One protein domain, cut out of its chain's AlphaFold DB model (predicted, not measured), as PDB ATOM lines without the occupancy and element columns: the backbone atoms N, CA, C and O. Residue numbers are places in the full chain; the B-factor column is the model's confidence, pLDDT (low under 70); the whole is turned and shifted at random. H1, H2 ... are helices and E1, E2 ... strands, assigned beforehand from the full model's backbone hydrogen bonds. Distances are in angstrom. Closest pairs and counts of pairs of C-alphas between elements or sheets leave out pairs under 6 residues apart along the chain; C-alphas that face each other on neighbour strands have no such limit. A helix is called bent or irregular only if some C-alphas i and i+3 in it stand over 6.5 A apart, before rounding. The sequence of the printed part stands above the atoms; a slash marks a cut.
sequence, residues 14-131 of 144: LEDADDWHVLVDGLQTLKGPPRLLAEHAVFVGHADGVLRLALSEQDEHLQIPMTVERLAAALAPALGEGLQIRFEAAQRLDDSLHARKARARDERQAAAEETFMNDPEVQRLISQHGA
ATOM      1  N   LEU A  14     123.777 141.240 191.209       84.38
ATOM      2  CA  LEU A  14     124.757 141.046 190.148       84.38
ATOM      3  C   LEU A  14     124.074 140.262 189.014       84.38
ATOM      4  O   LEU A  14     123.987 139.034 189.106       84.38
ATOM      5  N   GLU A  15     123.487 140.951 188.031       84.62
ATOM      6  CA  GLU A  15     122.684 140.326 186.967       84.62
ATOM      7  C   GLU A  15     123.496 140.093 185.692       84.62
ATOM      8  O   GLU A  15     123.343 139.045 185.056       84.62
ATOM      9  N   ASP A  16     124.402 141.012 185.359       82.44
ATOM     10  CA  ASP A  16     125.241 140.923 184.168       82.44
ATOM     11  C   ASP A  16     126.680 141.445 184.370       82.44
ATOM     12  O   ASP A  16     127.129 141.753 185.479       82.44
ATOM     13  N   ALA A  17     127.456 141.458 183.282       83.94
ATOM     14  CA  ALA A  17     128.864 141.838 183.305       83.94
ATOM     15  C   ALA A  17     129.089 143.321 183.646       83.94
ATOM     16  O   ALA A  17     130.135 143.654 184.201       83.94
ATOM     17  N   ASP A  18     128.148 144.221 183.348       84.62
ATOM     18  CA  ASP A  18     128.280 145.636 183.703       84.62
ATOM     19  C   ASP A  18     128.117 145.843 185.216       84.62
ATOM     20  O   ASP A  18     128.931 146.542 185.821       84.62
ATOM     21  N   ASP A  19     127.188 145.129 185.863       86.31
ATOM     22  CA  ASP A  19     127.075 145.131 187.329       86.31
ATOM     23  C   ASP A  19     128.372 144.647 187.995       86.31
ATOM     24  O   ASP A  19     128.835 145.223 188.985       86.31
ATOM     25  N   TRP A  20     128.992 143.601 187.435       89.25
ATOM     26  CA  TRP A  20     130.304 143.115 187.876       89.25
ATOM     27  C   TRP A  20     131.381 144.188 187.755       89.25
ATOM     28  O   TRP A  20     132.144 144.416 188.694       89.25
ATOM     29  N   HIS A  21     131.416 144.895 186.631       85.81
ATOM     30  CA  HIS A  21     132.362 145.975 186.391       85.81
ATOM     31  C   HIS A  21     132.215 147.122 187.391       85.81
ATOM     32  O   HIS A  21     133.215 147.560 187.964       85.81
ATOM     33  N   VAL A  22     130.983 147.570 187.636       87.38
ATOM     34  CA  VAL A  22     130.679 148.624 188.613       87.38
ATOM     35  C   VAL A  22     131.074 148.184 190.024       87.38
ATOM     36  O   VAL A  22     131.692 148.955 190.763       87.38
ATOM     37  N   LEU A  23     130.780 146.933 190.389       88.44
ATOM     38  CA  LEU A  23     131.143 146.384 191.692       88.44
ATOM     39  C   LEU A  23     132.662 146.353 191.888       88.44
ATOM     40  O   LEU A  23     133.156 146.855 192.898       88.44
ATOM     41  N   VAL A  24     133.409 145.802 190.926       87.75
ATOM     42  CA  VAL A  24     134.876 145.712 190.995       87.75
ATOM     43  C   VAL A  24     135.513 147.097 191.043       87.75
ATOM     44  O   VAL A  24     136.446 147.304 191.821       87.75
ATOM     45  N   ASP A  25     135.010 148.065 190.274       87.06
ATOM     46  CA  ASP A  25     135.524 149.436 190.299       87.06
ATOM     47  C   ASP A  25     135.378 150.076 191.691       87.06
ATOM     48  O   ASP A  25     136.338 150.648 192.215       87.06
ATOM     49  N   GLY A  26     134.237 149.843 192.351       86.19
ATOM     50  CA  GLY A  26     133.952 150.309 193.711       86.19
ATOM     51  C   GLY A  26     134.820 149.694 194.819       86.19
ATOM     52  O   GLY A  26     134.910 150.264 195.911       86.19
ATOM     53  N   LEU A  27     135.512 148.573 194.574       85.69
ATOM     54  CA  LEU A  27     136.382 147.911 195.557       85.69
ATOM     55  C   LEU A  27     137.753 148.600 195.684       85.69
ATOM     56  O   LEU A  27     138.787 148.061 195.282       85.69
ATOM     57  N   GLN A  28     137.778 149.787 196.291       81.38
ATOM     58  CA  GLN A  28     139.003 150.580 196.496       81.38
ATOM     59  C   GLN A  28     140.012 149.936 197.469       81.38
ATOM     60  O   GLN A  28     141.209 150.234 197.433       81.38
ATOM     61  N   THR A  29     139.538 149.054 198.352       79.00
ATOM     62  CA  THR A  29     140.356 148.336 199.345       79.00
ATOM     63  C   THR A  29     141.149 147.179 198.733       79.00
ATOM     64  O   THR A  29     142.145 146.729 199.306       79.00
ATOM     65  N   LEU A  30     140.735 146.703 197.558       82.75
ATOM     66  CA  LEU A  30     141.352 145.590 196.858       82.75
ATOM     67  C   LEU A  30     142.561 146.095 196.056       82.75
ATOM     68  O   LEU A  30     142.418 146.898 195.137       82.75
ATOM     69  N   LYS A  31     143.769 145.622 196.389       81.94
ATOM     70  CA  LYS A  31     145.017 145.994 195.693       81.94
ATOM     71  C   LYS A  31     145.879 144.778 195.370       81.94
ATOM     72  O   LYS A  31     145.872 143.795 196.112       81.94
ATOM     73  N   GLY A  32     146.673 144.887 194.302       84.69
ATOM     74  CA  GLY A  32     147.608 143.845 193.872       84.69
ATOM     75  C   GLY A  32     146.903 142.654 193.205       84.69
ATOM     76  O   GLY A  32     145.888 142.861 192.540       84.69
ATOM     77  N   PRO A  33     147.394 141.414 193.387       85.06
ATOM     78  CA  PRO A  33     146.874 140.238 192.681       85.06
ATOM     79  C   PRO A  33     145.351 140.012 192.786       85.06
ATOM     80  O   PRO A  33     144.749 139.689 191.768       85.06
ATOM     81  N   PRO A  34     144.679 140.241 193.939       83.62
ATOM     82  CA  PRO A  34     143.222 140.089 194.035       83.62
ATOM     83  C   PRO A  34     142.448 141.068 193.159       83.62
ATOM     84  O   PRO A  34     141.409 140.710 192.613       83.62
ATOM     85  N   ARG A  35     142.972 142.290 192.997       87.69
ATOM     86  CA  ARG A  35     142.390 143.291 192.101       87.69
ATOM     87  C   ARG A  35     142.536 142.857 190.652       87.69
ATOM     88  O   ARG A  35     141.560 142.914 189.921       87.69
ATOM     89  N   LEU A  36     143.717 142.371 190.278       86.81
ATOM     90  CA  LEU A  36     143.966 141.888 188.922       86.81
ATOM     91  C   LEU A  36     143.068 140.691 188.579       86.81
ATOM     92  O   LEU A  36     142.442 140.684 187.526       86.81
ATOM     93  N   LEU A  37     142.916 139.741 189.510       86.75
ATOM     94  CA  LEU A  37     141.990 138.616 189.366       86.75
ATOM     95  C   LEU A  37     140.556 139.093 189.104       86.75
ATOM     96  O   LEU A  37     139.899 138.572 188.212       86.75
ATOM     97  N   ALA A  38     140.075 140.089 189.850       88.38
ATOM     98  CA  ALA A  38     138.730 140.630 189.662       88.38
ATOM     99  C   ALA A  38     138.557 141.346 188.309       88.38
ATOM    100  O   ALA A  38     137.512 141.228 187.679       88.38
ATOM    101  N   GLU A  39     139.573 142.078 187.849       87.00
ATOM    102  CA  GLU A  39     139.522 142.818 186.581       87.00
ATOM    103  C   GLU A  39     139.654 141.914 185.343       87.00
ATOM    104  O   GLU A  39     139.131 142.250 184.278       87.00
ATOM    105  N   HIS A  40     140.358 140.786 185.469       85.06
ATOM    106  CA  HIS A  40     140.571 139.828 184.378       85.06
ATOM    107  C   HIS A  40     139.499 138.733 184.353       85.06
ATOM    108  O   HIS A  40     139.280 138.100 183.321       85.06
ATOM    109  N   ALA A  41     138.798 138.529 185.470       88.25
ATOM    110  CA  ALA A  41     137.667 137.626 185.536       88.25
ATOM    111  C   ALA A  41     136.470 138.157 184.735       88.25
ATOM    112  O   ALA A  41     136.061 139.315 184.852       88.25
ATOM    113  N   VAL A  42     135.871 137.263 183.957       86.69
ATOM    114  CA  VAL A  42     134.617 137.468 183.235       86.69
ATOM    115  C   VAL A  42     133.468 136.992 184.115       86.69
ATOM    116  O   VAL A  42     133.514 135.886 184.656       86.69
ATOM    117  N   PHE A  43     132.422 137.802 184.249       88.56
ATOM    118  CA  PHE A  43     131.215 137.399 184.960       88.56
ATOM    119  C   PHE A  43     130.444 136.325 184.180       88.56
ATOM    120  O   PHE A  43     130.129 136.514 183.007       88.56
ATOM    121  N   VAL A  44     130.121 135.209 184.841       88.62
ATOM    122  CA  VAL A  44     129.303 134.125 184.265       88.62
ATOM    123  C   VAL A  44     127.915 134.087 184.898       88.62
ATOM    124  O   VAL A  44     126.923 133.797 184.231       88.62
ATOM    125  N   GLY A  45     127.824 134.354 186.200       85.69
ATOM    126  CA  GLY A  45     126.548 134.418 186.897       85.69
ATOM    127  C   GLY A  45     126.698 134.451 188.410       85.69
ATOM    128  O   GLY A  45     127.709 134.025 188.963       85.69
ATOM    129  N   HIS A  46     125.652 134.894 189.096       90.00
ATOM    130  CA  HIS A  46     125.573 134.862 190.551       90.00
ATOM    131  C   HIS A  46     124.215 134.305 190.979       90.00
ATOM    132  O   HIS A  46     123.169 134.829 190.599       90.00
ATOM    133  N   ALA A  47     124.230 133.208 191.733       86.56
ATOM    134  CA  ALA A  47     123.022 132.575 192.254       86.56
ATOM    135  C   ALA A  47     123.337 131.827 193.550       86.56
ATOM    136  O   ALA A  47     124.425 131.268 193.682       86.56
ATOM    137  N   ASP A  48     122.392 131.820 194.493       87.19
ATOM    138  CA  ASP A  48     122.461 131.013 195.721       87.19
ATOM    139  C   ASP A  48     123.754 131.218 196.544       87.19
ATOM    140  O   ASP A  48     124.288 130.281 197.135       87.19
ATOM    141  N   GLY A  49     124.297 132.443 196.556       85.56
ATOM    142  CA  GLY A  49     125.551 132.771 197.253       85.56
ATOM    143  C   GLY A  49     126.820 132.254 196.560       85.56
ATOM    144  O   GLY A  49     127.902 132.272 197.151       85.56
ATOM    145  N   VAL A  50     126.706 131.795 195.311       90.62
ATOM    146  CA  VAL A  50     127.823 131.354 194.475       90.62
ATOM    147  C   VAL A  50     128.029 132.342 193.333       90.62
ATOM    148  O   VAL A  50     127.177 132.487 192.452       90.62
ATOM    149  N   LEU A  51     129.190 132.990 193.327       91.31
ATOM    150  CA  LEU A  51     129.675 133.804 192.221       91.31
ATOM    151  C   LEU A  51     130.469 132.919 191.260       91.31
ATOM    152  O   LEU A  51     131.496 132.346 191.631       91.31
ATOM    153  N   ARG A  52     129.990 132.812 190.025       91.62
ATOM    154  CA  ARG A  52     130.662 132.103 188.942       91.62
ATOM    155  C   ARG A  52     131.370 133.105 188.046       91.62
ATOM    156  O   ARG A  52     130.750 134.025 187.505       91.62
ATOM    157  N   LEU A  53     132.673 132.910 187.918       90.62
ATOM    158  CA  LEU A  53     133.568 133.706 187.099       90.62
ATOM    159  C   LEU A  53     134.270 132.796 186.099       90.62
ATOM    160  O   LEU A  53     134.412 131.598 186.322       90.62
ATOM    161  N   ALA A  54     134.746 133.372 185.012       88.00
ATOM    162  CA  ALA A  54     135.598 132.695 184.057       88.00
ATOM    163  C   ALA A  54     136.909 133.460 183.902       88.00
ATOM    164  O   ALA A  54     136.948 134.679 184.063       88.00
ATOM    165  N   LEU A  55     137.988 132.741 183.617       85.12
ATOM    166  CA  LEU A  55     139.324 133.310 183.486       85.12
ATOM    167  C   LEU A  55     140.006 132.736 182.243       85.12
ATOM    168  O   LEU A  55     139.672 131.634 181.800       85.12
ATOM    169  N   SER A  56     140.924 133.500 181.651       79.44
ATOM    170  CA  SER A  56     141.730 133.016 180.532       79.44
ATOM    171  C   SER A  56     142.799 132.036 181.020       79.44
ATOM    172  O   SER A  56     143.265 132.142 182.155       79.44
ATOM    173  N   GLU A  57     143.254 131.132 180.148       76.12
ATOM    174  CA  GLU A  57     144.380 130.231 180.454       76.12
ATOM    175  C   GLU A  57     145.664 131.009 180.802       76.12
ATOM    176  O   GLU A  57     146.493 130.552 181.585       76.12
ATOM    177  N   GLN A  58     145.837 132.217 180.252       74.50
ATOM    178  CA  GLN A  58     147.006 133.056 180.538       74.50
ATOM    179  C   GLN A  58     146.961 133.644 181.952       74.50
ATOM    180  O   GLN A  58     148.004 133.870 182.568       74.50
ATOM    181  N   ASP A  59     145.759 133.851 182.484       79.25
ATOM    182  CA  ASP A  59     145.511 134.463 183.784       79.25
ATOM    183  C   ASP A  59     145.293 133.431 184.900       79.25
ATOM    184  O   ASP A  59     145.170 133.811 186.060       79.25
ATOM    185  N   GLU A  60     145.311 132.128 184.597       81.06
ATOM    186  CA  GLU A  60     145.072 131.034 185.557       81.06
ATOM    187  C   GLU A  60     145.999 131.103 186.789       81.06
ATOM    188  O   GLU A  60     145.614 130.777 187.911       81.06
ATOM    189  N   HIS A  61     147.206 131.647 186.610       79.75
ATOM    190  CA  HIS A  61     148.171 131.905 187.680       79.75
ATOM    191  C   HIS A  61     147.681 132.906 188.749       79.75
ATOM    192  O   HIS A  61     148.222 132.941 189.856       79.75
ATOM    193  N   LEU A  62     146.662 133.720 188.450       80.31
ATOM    194  CA  LEU A  62     146.008 134.626 189.399       80.31
ATOM    195  C   LEU A  62     145.022 133.887 190.313       80.31
ATOM    196  O   LEU A  62     144.723 134.372 191.408       80.31
ATOM    197  N   GLN A  63     144.557 132.699 189.909       85.38
ATOM    198  CA  GLN A  63     143.586 131.870 190.626       85.38
ATOM    199  C   GLN A  63     144.224 131.065 191.777       85.38
ATOM    200  O   GLN A  63     143.938 129.887 191.992       85.38
ATOM    201  N   ILE A  64     145.098 131.696 192.558       87.50
ATOM    202  CA  ILE A  64     145.687 131.078 193.751       87.50
ATOM    203  C   ILE A  64     144.761 131.252 194.969       87.50
ATOM    204  O   ILE A  64     144.121 132.301 195.091       87.50
ATOM    205  N   PRO A  65     144.718 130.288 195.914       87.69
ATOM    206  CA  PRO A  65     143.762 130.284 197.028       87.69
ATOM    207  C   PRO A  65     143.698 131.607 197.800       87.69
ATOM    208  O   PRO A  65     142.633 132.209 197.889       87.69
ATOM    209  N   MET A  66     144.851 132.142 198.220       86.00
ATOM    210  CA  MET A  66     144.926 133.427 198.929       86.00
ATOM    211  C   MET A  66     144.311 134.595 198.147       86.00
ATOM    212  O   MET A  66     143.735 135.506 198.742       86.00
ATOM    213  N   THR A  67     144.467 134.621 196.824       86.25
ATOM    214  CA  THR A  67     143.931 135.696 195.979       86.25
ATOM    215  C   THR A  67     142.412 135.596 195.889       86.25
ATOM    216  O   THR A  67     141.726 136.609 196.040       86.25
ATOM    217  N   VAL A  68     141.894 134.376 195.727       89.19
ATOM    218  CA  VAL A  68     140.454 134.086 195.700       89.19
ATOM    219  C   VAL A  68     139.804 134.394 197.051       89.19
ATOM    220  O   VAL A  68     138.771 135.054 197.089       89.19
ATOM    221  N   GLU A  69     140.429 134.003 198.164       89.62
ATOM    222  CA  GLU A  69     139.938 134.287 199.520       89.62
ATOM    223  C   GLU A  69     139.860 135.793 199.795       89.62
ATOM    224  O   GLU A  69     138.857 136.289 200.308       89.62
ATOM    225  N   ARG A  70     140.894 136.550 199.404       86.75
ATOM    226  CA  ARG A  70     140.900 138.013 199.554       86.75
ATOM    227  C   ARG A  70     139.845 138.693 198.688       86.75
ATOM    228  O   ARG A  70     139.262 139.680 199.129       86.75
ATOM    229  N   LEU A  71     139.601 138.180 197.483       89.31
ATOM    230  CA  LEU A  71     138.530 138.665 196.618       89.31
ATOM    231  C   LEU A  71     137.151 138.373 197.230       89.31
ATOM    232  O   LEU A  71     136.333 139.283 197.337       89.31
ATOM    233  N   ALA A  72     136.916 137.148 197.708       89.62
ATOM    234  CA  ALA A  72     135.664 136.767 198.361       89.62
ATOM    235  C   ALA A  72     135.383 137.624 199.605       89.62
ATOM    236  O   ALA A  72     134.278 138.136 199.761       89.62
ATOM    237  N   ALA A  73     136.397 137.856 200.444       89.94
ATOM    238  CA  ALA A  73     136.276 138.709 201.624       89.94
ATOM    239  C   ALA A  73     135.940 140.168 201.273       89.94
ATOM    240  O   ALA A  73     135.159 140.805 201.975       89.94
ATOM    241  N   ALA A  74     136.500 140.700 200.182       87.88
ATOM    242  CA  ALA A  74     136.195 142.054 199.720       87.88
ATOM    243  C   ALA A  74     134.784 142.180 199.120       87.88
ATOM    244  O   ALA A  74     134.190 143.252 199.187       87.88
ATOM    245  N   LEU A  75     134.250 141.096 198.553       89.38
ATOM    246  CA  LEU A  75     132.911 141.043 197.962       89.38
ATOM    247  C   LEU A  75     131.809 140.717 198.981       89.38
ATOM    248  O   LEU A  75     130.655 141.075 198.755       89.38
ATOM    249  N   ALA A  76     132.142 140.078 200.106       88.25
ATOM    250  CA  ALA A  76     131.183 139.677 201.136       88.25
ATOM    251  C   ALA A  76     130.271 140.818 201.649       88.25
ATOM    252  O   ALA A  76     129.071 140.580 201.792       88.25
ATOM    253  N   PRO A  77     130.745 142.066 201.855       86.81
ATOM    254  CA  PRO A  77     129.872 143.174 202.255       86.81
ATOM    255  C   PRO A  77     128.788 143.520 201.225       86.81
ATOM    256  O   PRO A  77     127.753 144.070 201.593       86.81
ATOM    257  N   ALA A  78     129.026 143.227 199.943       84.88
ATOM    258  CA  ALA A  78     128.113 143.543 198.846       84.88
ATOM    259  C   ALA A  78     127.235 142.350 198.432       84.88
ATOM    260  O   ALA A  78     126.083 142.550 198.052       84.88
ATOM    261  N   LEU A  79     127.769 141.124 198.494       84.75
ATOM    262  CA  LEU A  79     127.118 139.907 197.989       84.75
ATOM    263  C   LEU A  79     126.677 138.926 199.092       84.75
ATOM    264  O   LEU A  79     125.972 137.964 198.800       84.75
ATOM    265  N   GLY A  80     127.045 139.184 200.349       84.12
ATOM    266  CA  GLY A  80     126.679 138.382 201.515       84.12
ATOM    267  C   GLY A  80     127.853 137.622 202.138       84.12
ATOM    268  O   GLY A  80     128.818 137.239 201.471       84.12
ATOM    269  N   GLU A  81     127.759 137.382 203.447       78.94
ATOM    270  CA  GLU A  81     128.733 136.567 204.173       78.94
ATOM    271  C   GLU A  81     128.641 135.098 203.731       78.94
ATOM    272  O   GLU A  81     127.552 134.540 203.603       78.94
ATOM    273  N   GLY A  82     129.790 134.464 203.478       77.50
ATOM    274  CA  GLY A  82     129.856 133.085 202.979       77.50
ATOM    275  C   GLY A  82     129.888 132.938 201.452       77.50
ATOM    276  O   GLY A  82     129.849 131.804 200.971       77.50
ATOM    277  N   LEU A  83     130.011 134.044 200.704       86.88
ATOM    278  CA  LEU A  83     130.171 134.049 199.246       86.88
ATOM    279  C   LEU A  83     131.194 133.004 198.776       86.88
ATOM    280  O   LEU A  83     132.357 133.020 199.183       86.88
ATOM    281  N   GLN A  84     130.764 132.123 197.877       88.31
ATOM    282  CA  GLN A  84     131.626 131.130 197.245       88.31
ATOM    283  C   GLN A  84     131.992 131.593 195.837       88.31
ATOM    284  O   GLN A  84     131.106 131.828 195.019       88.31
ATOM    285  N   ILE A  85     133.285 131.684 195.531       90.94
ATOM    286  CA  ILE A  85     133.754 131.992 194.176       90.94
ATOM    287  C   ILE A  85     134.109 130.685 193.474       90.94
ATOM    288  O   ILE A  85     134.896 129.888 193.989       90.94
ATOM    289  N   ARG A  86     133.536 130.464 192.291       89.81
ATOM    290  CA  ARG A  86     133.874 129.344 191.413       89.81
ATOM    291  C   ARG A  86     134.363 129.866 190.078       89.81
ATOM    292  O   ARG A  86     133.755 130.770 189.512       89.81
ATOM    293  N   PHE A  87     135.436 129.259 189.591       87.75
ATOM    294  CA  PHE A  87     135.968 129.533 188.269       87.75
ATOM    295  C   PHE A  87     135.544 128.430 187.307       87.75
ATOM    296  O   PHE A  87     135.635 127.244 187.632       87.75
ATOM    297  N   GLU A  88     135.060 128.835 186.143       83.12
ATOM    298  CA  GLU A  88     134.666 127.969 185.037       83.12
ATOM    299  C   GLU A  88     135.530 128.286 183.809       83.12
ATOM    300  O   GLU A  88     136.070 129.387 183.676       83.12
ATOM    301  N   ALA A  89     135.664 127.323 182.896       68.44
ATOM    302  CA  ALA A  89     136.376 127.549 181.644       68.44
ATOM    303  C   ALA A  89     135.641 128.611 180.809       68.44
ATOM    304  O   ALA A  89     134.445 128.484 180.534       68.44
ATOM    305  N   ALA A  90     136.347 129.669 180.407       57.78
ATOM    306  CA  ALA A  90     135.757 130.759 179.643       57.78
ATOM    307  C   ALA A  90     135.365 130.301 178.231       57.78
ATOM    308  O   ALA A  90     136.223 129.995 177.408       57.78
ATOM    309  N   GLN A  91     134.066 130.301 177.914       53.34
ATOM    310  CA  GLN A  91     133.602 130.037 176.544       53.34
ATOM    311  C   GLN A  91     133.790 131.268 175.626       53.34
ATOM    312  O   GLN A  91     133.913 131.109 174.414       53.34
ATOM    313  N   ARG A  92     133.809 132.489 176.196       54.16
ATOM    314  CA  ARG A  92     134.091 133.773 175.524       54.16
ATOM    315  C   ARG A  92     134.811 134.727 176.487       54.16
ATOM    316  O   ARG A  92     134.248 135.104 177.507       54.16
ATOM    317  N   LEU A  93     136.052 135.095 176.168       56.62
ATOM    318  CA  LEU A  93     136.918 135.959 176.992       56.62
ATOM    319  C   LEU A  93     136.757 137.462 176.691       56.62
ATOM    320  O   LEU A  93     137.237 138.308 177.448       56.62
ATOM    321  N   ASP A  94     136.062 137.797 175.602       55.72
ATOM    322  CA  ASP A  94     135.870 139.169 175.121       55.72
ATOM    323  C   ASP A  94     135.022 140.060 176.049       55.72
ATOM    324  O   ASP A  94     135.025 141.280 175.883       55.72
ATOM    325  N   ASP A  95     134.326 139.481 177.029       56.25
ATOM    326  CA  ASP A  95     133.455 140.188 177.979       56.25
ATOM    327  C   ASP A  95     134.176 140.675 179.256       56.25
ATOM    328  O   ASP A  95     133.543 141.254 180.138       56.25
ATOM    329  N   SER A  96     135.497 140.483 179.386       59.78
ATOM    330  CA  SER A  96     136.240 140.949 180.575       59.78
ATOM    331  C   SER A  96     136.357 142.478 180.649       59.78
ATOM    332  O   SER A  96     136.495 143.173 179.633       59.78
ATOM    333  N   LEU A  97     136.413 143.012 181.876       60.22
ATOM    334  CA  LEU A  97     136.660 144.437 182.123       60.22
ATOM    335  C   LEU A  97     137.980 144.883 181.499       60.22
ATOM    336  O   LEU A  97     138.059 145.977 180.944       60.22
ATOM    337  N   HIS A  98     139.013 144.042 181.580       58.03
ATOM    338  CA  HIS A  98     140.306 144.298 180.958       58.03
ATOM    339  C   HIS A  98     140.182 144.470 179.435       58.03
ATOM    340  O   HIS A  98     140.661 145.467 178.895       58.03
ATOM    341  N   ALA A  99     139.463 143.578 178.743       61.69
ATOM    342  CA  ALA A  99     139.219 143.699 177.303       61.69
ATOM    343  C   ALA A  99     138.398 144.953 176.952       61.69
ATOM    344  O   ALA A  99     138.655 145.602 175.934       61.69
ATOM    345  N   ARG A 100     137.441 145.341 177.804       62.66
ATOM    346  CA  ARG A 100     136.660 146.577 177.635       62.66
ATOM    347  C   ARG A 100     137.502 147.833 177.876       62.66
ATOM    348  O   ARG A 100     137.423 148.770 177.088       62.66
ATOM    349  N   LYS A 101     138.333 147.858 178.925       59.31
ATOM    350  CA  LYS A 101     139.268 148.960 179.225       59.31
ATOM    351  C   LYS A 101     140.335 149.096 178.139       59.31
ATOM    352  O   LYS A 101     140.672 150.220 177.780       59.31
ATOM    353  N   ALA A 102     140.826 147.983 177.593       59.91
ATOM    354  CA  ALA A 102     141.725 147.984 176.445       59.91
ATOM    355  C   ALA A 102     141.048 148.630 175.229       59.91
ATOM    356  O   ALA A 102     141.560 149.624 174.728       59.91
ATOM    357  N   ARG A 103     139.841 148.182 174.851       58.28
ATOM    358  CA  ARG A 103     139.068 148.791 173.752       58.28
ATOM    359  C   ARG A 103     138.797 150.282 173.963       58.28
ATOM    360  O   ARG A 103     139.096 151.076 173.083       58.28
ATOM    361  N   ALA A 104     138.363 150.687 175.155       57.38
ATOM    362  CA  ALA A 104     138.119 152.096 175.468       57.38
ATOM    363  C   ALA A 104     139.399 152.961 175.465       57.38
ATOM    364  O   ALA A 104     139.325 154.181 175.282       57.38
ATOM    365  N   ARG A 105     140.577 152.364 175.705       54.34
ATOM    366  CA  ARG A 105     141.878 153.040 175.573       54.34
ATOM    367  C   ARG A 105     142.237 153.217 174.099       54.34
ATOM    368  O   ARG A 105     142.587 154.325 173.703       54.34
ATOM    369  N   ASP A 106     142.098 152.156 173.311       53.25
ATOM    370  CA  ASP A 106     142.345 152.159 171.870       53.25
ATOM    371  C   ASP A 106     141.393 153.119 171.120       53.25
ATOM    372  O   ASP A 106     141.840 153.878 170.264       53.25
ATOM    373  N   GLU A 107     140.115 153.211 171.506       50.22
ATOM    374  CA  GLU A 107     139.146 154.150 170.910       50.22
ATOM    375  C   GLU A 107     139.489 155.624 171.181       50.22
ATOM    376  O   GLU A 107     139.367 156.468 170.291       50.22
ATOM    377  N   ARG A 108     139.962 155.962 172.391       50.28
ATOM    378  CA  ARG A 108     140.419 157.334 172.686       50.28
ATOM    379  C   ARG A 108     141.690 157.693 171.928       50.28
ATOM    380  O   ARG A 108     141.867 158.856 171.575       50.28
ATOM    381  N   GLN A 109     142.559 156.715 171.687       43.03
ATOM    382  CA  GLN A 109     143.797 156.924 170.951       43.03
ATOM    383  C   GLN A 109     143.523 157.136 169.457       43.03
ATOM    384  O   GLN A 109     143.973 158.137 168.906       43.03
ATOM    385  N   ALA A 110     142.654 156.319 168.855       47.44
ATOM    386  CA  ALA A 110     142.221 156.496 167.469       47.44
ATOM    387  C   ALA A 110     141.513 157.847 167.240       47.44
ATOM    388  O   ALA A 110     141.778 158.524 166.249       47.44
ATOM    389  N   ALA A 111     140.666 158.286 168.179       46.16
ATOM    390  CA  ALA A 111     140.007 159.593 168.095       46.16
ATOM    391  C   ALA A 111     141.000 160.770 168.189       46.16
ATOM    392  O   ALA A 111     140.822 161.792 167.521       46.16
ATOM    393  N   ALA A 112     142.061 160.631 168.990       42.16
ATOM    394  CA  ALA A 112     143.127 161.626 169.080       42.16
ATOM    395  C   ALA A 112     143.998 161.652 167.809       42.16
ATOM    396  O   ALA A 112     144.336 162.732 167.324       42.16
ATOM    397  N   GLU A 113     144.308 160.490 167.230       49.44
ATOM    398  CA  GLU A 113     145.067 160.363 165.979       49.44
ATOM    399  C   GLU A 113     144.293 160.917 164.775       49.44
ATOM    400  O   GLU A 113     144.858 161.642 163.955       49.44
ATOM    401  N   GLU A 114     142.987 160.652 164.690       49.41
ATOM    402  CA  GLU A 114     142.132 161.170 163.619       49.41
ATOM    403  C   GLU A 114     141.949 162.691 163.719       49.41
ATOM    404  O   GLU A 114     141.980 163.387 162.701       49.41
ATOM    405  N   THR A 115     141.837 163.231 164.937       52.34
ATOM    406  CA  THR A 115     141.758 164.684 165.164       52.34
ATOM    407  C   THR A 115     143.077 165.377 164.811       52.34
ATOM    408  O   THR A 115     143.064 166.431 164.182       52.34
ATOM    409  N   PHE A 116     144.222 164.771 165.148       48.75
ATOM    410  CA  PHE A 116     145.546 165.312 164.825       48.75
ATOM    411  C   PHE A 116     145.863 165.256 163.319       48.75
ATOM    412  O   PHE A 116     146.417 166.204 162.768       48.75
ATOM    413  N   MET A 117     145.480 164.182 162.618       53.44
ATOM    414  CA  MET A 117     145.684 164.036 161.165       53.44
ATOM    415  C   MET A 117     144.772 164.941 160.319       53.44
ATOM    416  O   MET A 117     145.137 165.334 159.204       53.44
ATOM    417  N   ASN A 118     143.588 165.282 160.834       44.19
ATOM    418  CA  ASN A 118     142.658 166.206 160.180       44.19
ATOM    419  C   ASN A 118     142.929 167.682 160.507       44.19
ATOM    420  O   ASN A 118     142.225 168.554 159.993       44.19
ATOM    421  N   ASP A 119     143.947 167.984 161.317       40.50
ATOM    422  CA  ASP A 119     144.295 169.359 161.647       40.50
ATOM    423  C   ASP A 119     144.986 170.076 160.455       40.50
ATOM    424  O   ASP A 119     145.983 169.584 159.901       40.50
ATOM    425  N   PRO A 120     144.478 171.247 160.025       49.69
ATOM    426  CA  PRO A 120     144.997 171.966 158.863       49.69
ATOM    427  C   PRO A 120     146.416 172.544 159.050       49.69
ATOM    428  O   PRO A 120     147.086 172.815 158.046       49.69
ATOM    429  N   GLU A 121     146.923 172.709 160.280       45.59
ATOM    430  CA  GLU A 121     148.330 173.067 160.518       45.59
ATOM    431  C   GLU A 121     149.269 171.867 160.333       45.59
ATOM    432  O   GLU A 121     150.333 172.005 159.717       45.59
ATOM    433  N   VAL A 122     148.858 170.671 160.771       51.12
ATOM    434  CA  VAL A 122     149.628 169.424 160.604       51.12
ATOM    435  C   VAL A 122     149.784 169.070 159.116       51.12
ATOM    436  O   VAL A 122     150.887 168.752 158.660       51.12
ATOM    437  N   GLN A 123     148.728 169.238 158.308       42.97
ATOM    438  CA  GLN A 123     148.786 169.034 156.850       42.97
ATOM    439  C   GLN A 123     149.705 170.042 156.133       42.97
ATOM    440  O   GLN A 123     150.385 169.696 155.156       42.97
ATOM    441  N   ARG A 124     149.789 171.284 156.640       48.84
ATOM    442  CA  ARG A 124     150.745 172.293 156.154       48.84
ATOM    443  C   ARG A 124     152.189 171.920 156.482       48.84
ATOM    444  O   ARG A 124     153.059 172.179 155.651       48.84
ATOM    445  N   LEU A 125     152.454 171.324 157.644       47.78
ATOM    446  CA  LEU A 125     153.794 170.903 158.076       47.78
ATOM    447  C   LEU A 125     154.332 169.712 157.263       47.78
ATOM    448  O   LEU A 125     155.483 169.750 156.827       47.78
ATOM    449  N   ILE A 126     153.494 168.711 156.967       48.69
ATOM    450  CA  ILE A 126     153.870 167.544 156.143       48.69
ATOM    451  C   ILE A 126     154.202 167.960 154.699       48.69
ATOM    452  O   ILE A 126     155.178 167.485 154.116       48.69
ATOM    453  N   SER A 127     153.433 168.898 154.135       46.41
ATOM    454  CA  SER A 127     153.588 169.330 152.738       46.41
ATOM    455  C   SER A 127     154.825 170.203 152.483       46.41
ATOM    456  O   SER A 127     155.274 170.305 151.343       46.41
ATOM    457  N   GLN A 128     155.388 170.845 153.514       45.50
ATOM    458  CA  GLN A 128     156.465 171.831 153.356       45.50
ATOM    459  C   GLN A 128     157.880 171.288 153.621       45.50
ATOM    460  O   GLN A 128     158.834 171.972 153.265       45.50
ATOM    461  N   HIS A 129     158.048 170.107 154.232       41.16
ATOM    462  CA  HIS A 129     159.361 169.697 154.767       41.16
ATOM    463  C   HIS A 129     159.840 168.267 154.471       41.16
ATOM    464  O   HIS A 129     160.809 167.847 155.093       41.16
ATOM    465  N   GLY A 130     159.244 167.522 153.527       45.34
ATOM    466  CA  GLY A 130     159.857 166.305 152.952       45.34
ATOM    467  C   GLY A 130     160.486 165.323 153.959       45.34
ATOM    468  O   GLY A 130     161.530 164.737 153.674       45.34
ATOM    469  N   ALA A 131     159.899 165.180 155.148       36.81
ATOM    470  CA  ALA A 131     160.478 164.435 156.258       36.81
ATOM    471  C   ALA A 131     159.814 163.058 156.368       36.81
ATOM    472  O   ALA A 131     158.597 162.934 156.496       36.81
TER     473      ALA A 131
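AT A GLANCE: This is residues 14 to 131 of the 144 residues of the protein "DNA_pol3_tau_5 domain-containing protein" of Lysobacter maris (UniProt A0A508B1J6). A small compact head holds a three-stranded sheet with H1 and H3 over one face and H2 touching both helices; from it H4 runs out as a long arm, with H5 turned off at its far end. Residues 102 to 131 stick out and make the length. The 118 printed residues include five named helices and three named strands, in the order H1 H2 E1 E2 H3 E3 H4 H5; the sheet E1 E2 E3 is mixed, and so is the class, helices and strands. The whole is only just loose, close to extended, with a radius of gyration of the C-alphas of 20.1 A and spans of 68 by 26 by 24 A.

HOW THE PARTS SIT: Inner strand E2, residues 50 to 55, is antiparallel to E1, residues 42 to 47, in a hairpin, with N 44 and O 52 at 3.0 A, within hydrogen-bond range. It is parallel to E3, residues 84 to 89, with N 53 and O 86 at 2.9 A. H1, residues 17 to 26, and H3, residues 65 to 79, are on the same face: two layers, helices on one face of a sheet. E2, H3 and E3 form a strand-helix-strand unit, parallel neighbours with a helix between, its crossover right-handed. The hub H2, residues 33 to 40, touches H1 in a helical hairpin, closest C-alphas Val 24 and Ala 38 at 6.5 A. Residues 67 to 71 of H3 alone touch H2, closest C-alphas Pro 34 and Thr 67 at 4.9 A. H4, residues 97 to 117, touches H2 with residues 97 to 98 alone, closest C-alphas Glu 39 and Leu 97 at 5.5 A. H5, residues 120 to 129, is close to H4 but not clearly touching, closest C-alphas Phe 116 and Val 122 at 7.2 A. Each O i to N i+4 pair is within hydrogen-bond range in H1, H2 and H4; 9 of 11 are in H3 and 5 of 6 in H5.

IN THESE COORDINATES: H1 begins at C-alpha 17 (128.864, 141.838, 183.305). H4 spans 30.1 A from C-alpha 97 (136.660, 144.437, 182.123), and H3 spans 19.2 A, only just irregular, with C-alphas 74 and 77 6.9 A apart. H5 ends at C-alpha 129 (159.361, 169.697, 154.767).

THE WHOLE: The C-alphas farthest apart, of Gly 82 and Gln 128, are 68.4 A apart. The printed part has no cut, and no link is long. Residues 89 to 131 have pLDDT under 70.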